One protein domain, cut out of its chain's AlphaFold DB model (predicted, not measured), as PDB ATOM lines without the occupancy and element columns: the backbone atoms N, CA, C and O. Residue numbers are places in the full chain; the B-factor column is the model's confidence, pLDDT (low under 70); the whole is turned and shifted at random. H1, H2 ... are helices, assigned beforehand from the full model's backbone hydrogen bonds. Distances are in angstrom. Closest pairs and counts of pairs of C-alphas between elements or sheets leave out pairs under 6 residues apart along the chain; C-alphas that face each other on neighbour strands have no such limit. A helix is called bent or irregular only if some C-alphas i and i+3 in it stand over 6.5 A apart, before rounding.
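AT A GLANCE: This is residues 2 to 48 of the 57 residues of an uncharacterized protein of Cajanus cajan (UniProt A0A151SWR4). The long helix H3 folds back over a side-by-side hairpin of the shorter H1 and H2, touching H2 through few contacts; residues 27 to 32 stick out. The printed part has 47 residues, with three named helices in the order H1, H2, H3 and no named strand: all helix. It is compact, with a radius of gyration of the C-alphas of 10.2 A, and only just elongated, spanning 27 by 18 by 14 A.

HOW THE PARTS SIT: Start at H3, residues 31 to 48: its residues 33 to 40 alone touch H2, residues 13 to 24, closest at the C-alphas of His 33 and Cys 22, 6.9 A apart. This helical hairpin runs opposite ways at a shallow tilt of 26 degrees. H2 touches H1, residues 2 to 11, in another helical hairpin, opposite ways at a shallow tilt of 18 degrees; the C-alphas of Thr 9 and Met 16 are closest, 5.3 A apart. H1 and H3 are near each other. Every O i to N i+4 pair is within hydrogen-bond range in H3, 3 of 6 in H1 and 6 of 8 in H2.

IN THESE COORDINATES: Find C-alpha 31 at (-14.256, 51.270, -31.040); H3 runs 25.7 A to C-alpha 48 at (-15.386, 39.973, -54.133). H2 spans 17.8 A and is irregular, C-alphas 14 and 17 being 7.3 A apart; H1 spans 15.1 A.

THE WHOLE: The C-alphas farthest apart, of Arg 28 and Ala 48, are 28.6 A apart. The printed part has no cut; the link H1 to H2 is tight and H2 to H3 short. No printed residue is under pLDDT 70.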
ATOM      1  N   VAL A   2      -5.794  39.941 -39.053       79.69
ATOM      2  CA  VAL A   2      -4.759  40.615 -39.865       79.69
ATOM      3  C   VAL A   2      -4.056  39.664 -40.841       79.69
ATOM      4  O   VAL A   2      -3.878  40.032 -41.992       79.69
ATOM      5  N   GLY A   3      -3.749  38.423 -40.444       82.81
ATOM      6  CA  GLY A   3      -3.108  37.441 -41.337       82.81
ATOM      7  C   GLY A   3      -3.888  37.167 -42.631       82.81
ATOM      8  O   GLY A   3      -3.323  37.191 -43.716       82.81
ATOM      9  N   SER A   4      -5.211  37.005 -42.541       83.19
ATOM     10  CA  SER A   4      -6.076  36.810 -43.716       83.19
ATOM     11  C   SER A   4      -6.133  38.049 -44.617       83.19
ATOM     12  O   SER A   4      -6.274  37.932 -45.829       83.19
ATOM     13  N   LEU A   5      -6.019  39.242 -44.031       83.31
ATOM     14  CA  LEU A   5      -5.976  40.500 -44.774       83.31
ATOM     15  C   LEU A   5      -4.612  40.737 -45.441       83.31
ATOM     16  O   LEU A   5      -4.579  41.297 -46.530       83.31
ATOM     17  N   LEU A   6      -3.514  40.282 -44.829       84.19
ATOM     18  CA  LEU A   6      -2.169  40.311 -45.420       84.19
ATOM     19  C   LEU A   6      -2.059  39.398 -46.648       84.19
ATOM     20  O   LEU A   6      -1.390  39.732 -47.613       84.19
ATOM     21  N   TYR A   7      -2.775  38.276 -46.675       85.88
ATOM     22  CA  TYR A   7      -2.863  37.474 -47.899       85.88
ATOM     23  C   TYR A   7      -3.533  38.249 -49.048       85.88
ATOM     24  O   TYR A   7      -3.144  38.151 -50.210       85.88
ATOM     25  N   LEU A   8      -4.535  39.070 -48.725       79.81
ATOM     26  CA  LEU A   8      -5.240  39.872 -49.721       79.81
ATOM     27  C   LEU A   8      -4.414  41.058 -50.226       79.81
ATOM     28  O   LEU A   8      -4.667  41.501 -51.343       79.81
ATOM     29  N   THR A   9      -3.429  41.562 -49.475       82.88
ATOM     30  CA  THR A   9      -2.598  42.684 -49.942       82.88
ATOM     31  C   THR A   9      -1.744  42.331 -51.153       82.88
ATOM     32  O   THR A   9      -1.546  43.201 -51.994       82.88
ATOM     33  N   GLU A  10      -1.350  41.063 -51.302       82.56
ATOM     34  CA  GLU A  10      -0.613  40.570 -52.475       82.56
ATOM     35  C   GLU A  10      -1.430  40.695 -53.773       82.56
ATOM     36  O   GLU A  10      -0.911  41.069 -54.817       82.56
ATOM     37  N   SER A  11      -2.741  40.436 -53.715       79.50
ATOM     38  CA  SER A  11      -3.630  40.539 -54.887       79.50
ATOM     39  C   SER A  11      -4.301  41.908 -55.030       79.50
ATOM     40  O   SER A  11      -4.795  42.259 -56.102       79.50
ATOM     41  N   ARG A  12      -4.387  42.674 -53.938       79.25
ATOM     42  CA  ARG A  12      -5.169  43.914 -53.826       79.25
ATOM     43  C   ARG A  12      -4.391  44.955 -53.013       79.25
ATOM     44  O   ARG A  12      -4.786  45.276 -51.891       79.25
ATOM     45  N   PRO A  13      -3.318  45.547 -53.565       81.12
ATOM     46  CA  PRO A  13      -2.431  46.443 -52.816       81.12
ATOM     47  C   PRO A  13      -3.132  47.706 -52.285       81.12
ATOM     48  O   PRO A  13      -2.696  48.294 -51.298       81.12
ATOM     49  N   TYR A  14      -4.278  48.093 -52.856       81.44
ATOM     50  CA  TYR A  14      -5.058  49.251 -52.407       81.44
ATOM     51  C   TYR A  14      -5.622  49.121 -50.975       81.44
ATOM     52  O   TYR A  14      -5.976  50.136 -50.376       81.44
ATOM     53  N   ILE A  15      -5.710  47.914 -50.391       83.25
ATOM     54  CA  ILE A  15      -6.104  47.754 -48.974       83.25
ATOM     55  C   ILE A  15      -4.913  47.785 -48.011       83.25
ATOM     56  O   ILE A  15      -5.128  47.836 -46.801       83.25
ATOM     57  N   MET A  16      -3.672  47.765 -48.511       86.12
ATOM     58  CA  MET A  16      -2.464  47.540 -47.708       86.12
ATOM     59  C   MET A  16      -2.308  48.536 -46.563       86.12
ATOM     60  O   MET A  16      -2.072  48.134 -45.424       86.12
ATOM     61  N   PHE A  17      -2.531  49.822 -46.835       83.88
ATOM     62  CA  PHE A  17      -2.476  50.864 -45.811       83.88
ATOM     63  C   PHE A  17      -3.465  50.598 -44.668       83.88
ATOM     64  O   PHE A  17      -3.109  50.623 -43.489       83.88
ATOM     65  N   ASN A  18      -4.703  50.250 -45.013       82.81
ATOM     66  CA  ASN A  18      -5.755  49.980 -44.042       82.81
ATOM     67  C   ASN A  18      -5.470  48.714 -43.215       82.81
ATOM     68  O   ASN A  18      -5.737  48.685 -42.012       82.81
ATOM     69  N   VAL A  19      -4.898  47.678 -43.836       85.25
ATOM     70  CA  VAL A  19      -4.486  46.440 -43.153       85.25
ATOM     71  C   VAL A  19      -3.341  46.704 -42.177       85.25
ATOM     72  O   VAL A  19      -3.400  46.246 -41.035       85.25
ATOM     73  N   TYR A  20      -2.350  47.499 -42.583       86.56
ATOM     74  CA  TYR A  20      -1.229  47.891 -41.731       86.56
ATOM     75  C   TYR A  20      -1.696  48.660 -40.488       86.56
ATOM     76  O   TYR A  20      -1.294  48.351 -39.365       86.56
ATOM     77  N   VAL A  21      -2.619  49.611 -40.660       84.06
ATOM     78  CA  VAL A  21      -3.236  50.339 -39.543       84.06
ATOM     79  C   VAL A  21      -3.952  49.371 -38.594       84.06
ATOM     80  O   VAL A  21      -3.745  49.440 -37.386       84.06
ATOM     81  N   CYS A  22      -4.727  48.415 -39.113       83.06
ATOM     82  CA  CYS A  22      -5.401  47.412 -38.282       83.06
ATOM     83  C   CYS A  22      -4.417  46.519 -37.508       83.06
ATOM     84  O   CYS A  22      -4.685  46.181 -36.355       83.06
ATOM     85  N   ALA A  23      -3.273  46.171 -38.107       85.25
ATOM     86  CA  ALA A  23      -2.227  45.381 -37.458       85.25
ATOM     87  C   ALA A  23      -1.676  46.069 -36.202       85.25
ATOM     88  O   ALA A  23      -1.517  45.426 -35.164       85.25
ATOM     89  N   ARG A  24      -1.478  47.391 -36.260       86.50
ATOM     90  CA  ARG A  24      -0.970  48.185 -35.129       86.50
ATOM     91  C   ARG A  24      -1.924  48.217 -33.937       86.50
ATOM     92  O   ARG A  24      -1.475  48.306 -32.800       86.50
ATOM     93  N   PHE A  25      -3.228  48.117 -34.186       81.38
ATOM     94  CA  PHE A  25      -4.255  48.161 -33.142       81.38
ATOM     95  C   PHE A  25      -4.803  46.779 -32.767       81.38
ATOM     96  O   PHE A  25      -5.745  46.699 -31.983       81.38
ATOM     97  N   GLN A  26      -4.213  45.686 -33.270       79.94
ATOM     98  CA  GLN A  26      -4.683  44.324 -32.988       79.94
ATOM     99  C   GLN A  26      -4.568  43.955 -31.501       79.94
ATOM    100  O   GLN A  26      -5.430  43.257 -30.980       79.94
ATOM    101  N   VAL A  27      -3.518  44.423 -30.818       83.19
ATOM    102  CA  VAL A  27      -3.264  44.097 -29.402       83.19
ATOM    103  C   VAL A  27      -4.255  44.808 -28.471       83.19
ATOM    104  O   VAL A  27      -4.613  44.274 -27.424       83.19
ATOM    105  N   ARG A  28      -4.725  46.006 -28.847       84.88
ATOM    106  CA  ARG A  28      -5.690  46.789 -28.058       84.88
ATOM    107  C   ARG A  28      -6.609  47.618 -28.969       84.88
ATOM    108  O   ARG A  28      -6.401  48.826 -29.124       84.88
ATOM    109  N   PRO A  29      -7.610  46.985 -29.605       78.56
ATOM    110  CA  PRO A  29      -8.513  47.684 -30.505       78.56
ATOM    111  C   PRO A  29      -9.423  48.632 -29.717       78.56
ATOM    112  O   PRO A  29      -9.929  48.300 -28.651       78.56
ATOM    113  N   LYS A  30      -9.634  49.828 -30.264       85.94
ATOM    114  CA  LYS A  30     -10.639  50.797 -29.805       85.94
ATOM    115  C   LYS A  30     -11.844  50.734 -30.739       85.94
ATOM    116  O   LYS A  30     -11.695  50.338 -31.896       85.94
ATOM    117  N   GLU A  31     -12.999  51.207 -30.274       83.00
ATOM    118  CA  GLU A  31     -14.256  51.270 -31.040       83.00
ATOM    119  C   GLU A  31     -14.054  51.824 -32.466       83.00
ATOM    120  O   GLU A  31     -14.498  51.242 -33.457       83.00
ATOM    121  N   VAL A  32     -13.274  52.906 -32.582       80.44
ATOM    122  CA  VAL A  32     -12.939  53.567 -33.854       80.44
ATOM    123  C   VAL A  32     -12.161  52.664 -34.820       80.44
ATOM    124  O   VAL A  32     -12.383  52.701 -36.029       80.44
ATOM    125  N   HIS A  33     -11.287  51.797 -34.306       81.31
ATOM    126  CA  HIS A  33     -10.518  50.855 -35.118       81.31
ATOM    127  C   HIS A  33     -11.399  49.693 -35.598       81.31
ATOM    128  O   HIS A  33     -11.280  49.262 -36.743       81.31
ATOM    129  N   LEU A  34     -12.342  49.233 -34.769       80.75
ATOM    130  CA  LEU A  34     -13.311  48.201 -35.153       80.75
ATOM    131  C   LEU A  34     -14.268  48.693 -36.248       80.75
ATOM    132  O   LEU A  34     -14.618  47.934 -37.155       80.75
ATOM    133  N   GLN A  35     -14.653  49.970 -36.210       84.69
ATOM    134  CA  GLN A  35     -15.434  50.587 -37.282       84.69
ATOM    135  C   GLN A  35     -14.669  50.614 -38.613       84.69
ATOM    136  O   GLN A  35     -15.229  50.239 -39.648       84.69
ATOM    137  N   ALA A  36     -13.382  50.975 -38.587       82.44
ATOM    138  CA  ALA A  36     -12.523  50.954 -39.771       82.44
ATOM    139  C   ALA A  36     -12.398  49.537 -40.358       82.44
ATOM    140  O   ALA A  36     -12.626  49.337 -41.553       82.44
ATOM    141  N   VAL A  37     -12.159  48.528 -39.511       81.94
ATOM    142  CA  VAL A  37     -12.146  47.108 -39.911       81.94
ATOM    143  C   VAL A  37     -13.458  46.706 -40.586       81.94
ATOM    144  O   VAL A  37     -13.443  46.119 -41.668       81.94
ATOM    145  N   LYS A  38     -14.610  47.040 -39.989       85.31
ATOM    146  CA  LYS A  38     -15.925  46.752 -40.585       85.31
ATOM    147  C   LYS A  38     -16.095  47.418 -41.951       85.31
ATOM    148  O   LYS A  38     -16.765  46.868 -42.823       85.31
ATOM    149  N   HIS A  39     -15.520  48.600 -42.160       86.06
ATOM    150  CA  HIS A  39     -15.551  49.278 -43.454       86.06
ATOM    151  C   HIS A  39     -14.724  48.535 -44.512       86.06
ATOM    152  O   HIS A  39     -15.217  48.303 -45.616       86.06
ATOM    153  N   ILE A  40     -13.519  48.085 -44.150       83.50
ATOM    154  CA  ILE A  40     -12.640  47.289 -45.021       83.50
ATOM    155  C   ILE A  40     -13.323  45.975 -45.408       83.50
ATOM    156  O   ILE A  40     -13.390  45.639 -46.586       83.50
ATOM    157  N   LEU A  41     -13.896  45.255 -44.440       83.25
ATOM    158  CA  LEU A  41     -14.580  43.986 -44.703       83.25
ATOM    159  C   LEU A  41     -15.810  44.166 -45.605       83.25
ATOM    160  O   LEU A  41     -16.040  43.353 -46.499       83.25
ATOM    161  N   ARG A  42     -16.578  45.251 -45.433       87.38
ATOM    162  CA  ARG A  42     -17.696  45.588 -46.336       87.38
ATOM    163  C   ARG A  42     -17.217  45.902 -47.750       87.38
ATOM    164  O   ARG A  42     -17.828  45.440 -48.712       87.38
ATOM    165  N   TYR A  43     -16.124  46.651 -47.877       83.75
ATOM    166  CA  TYR A  43     -15.514  46.942 -49.169       83.75
ATOM    167  C   TYR A  43     -15.043  45.657 -49.866       83.75
ATOM    168  O   TYR A  43     -15.357  45.432 -51.035       83.75
ATOM    169  N   LEU A  44     -14.356  44.772 -49.137       80.31
ATOM    170  CA  LEU A  44     -13.899  43.478 -49.648       80.31
ATOM    171  C   LEU A  44     -15.066  42.594 -50.088       80.31
ATOM    172  O   LEU A  44     -15.022  42.034 -51.176       80.31
ATOM    173  N   LYS A  45     -16.144  42.534 -49.297       82.50
ATOM    174  CA  LYS A  45     -17.360  41.794 -49.660       82.50
ATOM    175  C   LYS A  45     -17.978  42.311 -50.961       82.50
ATOM    176  O   LYS A  45     -18.399  41.516 -51.793       82.50
ATOM    177  N   ARG A  46     -18.010  43.631 -51.164       81.56
ATOM    178  CA  ARG A  46     -18.567  44.243 -52.382       81.56
ATOM    179  C   ARG A  46     -17.671  44.040 -53.605       81.56
ATOM    180  O   ARG A  46     -18.170  43.886 -54.711       81.56
ATOM    181  N   THR A  47     -16.359  44.020 -53.403       75.00
ATOM    182  CA  THR A  47     -15.359  43.814 -54.464       75.00
ATOM    183  C   THR A  47     -14.989  42.343 -54.671       75.00
ATOM    184  O   THR A  47     -14.139  42.037 -55.505       75.00
ATOM    185  N   ALA A  48     -15.595  41.407 -53.937       70.12
ATOM    186  CA  ALA A  48     -15.386  39.973 -54.133       70.12
ATOM    187  C   ALA A  48     -15.832  39.529 -55.538       70.12
ATOM    188  O   ALA A  48     -15.134  38.759 -56.186       70.12
TER     189      ALA A  48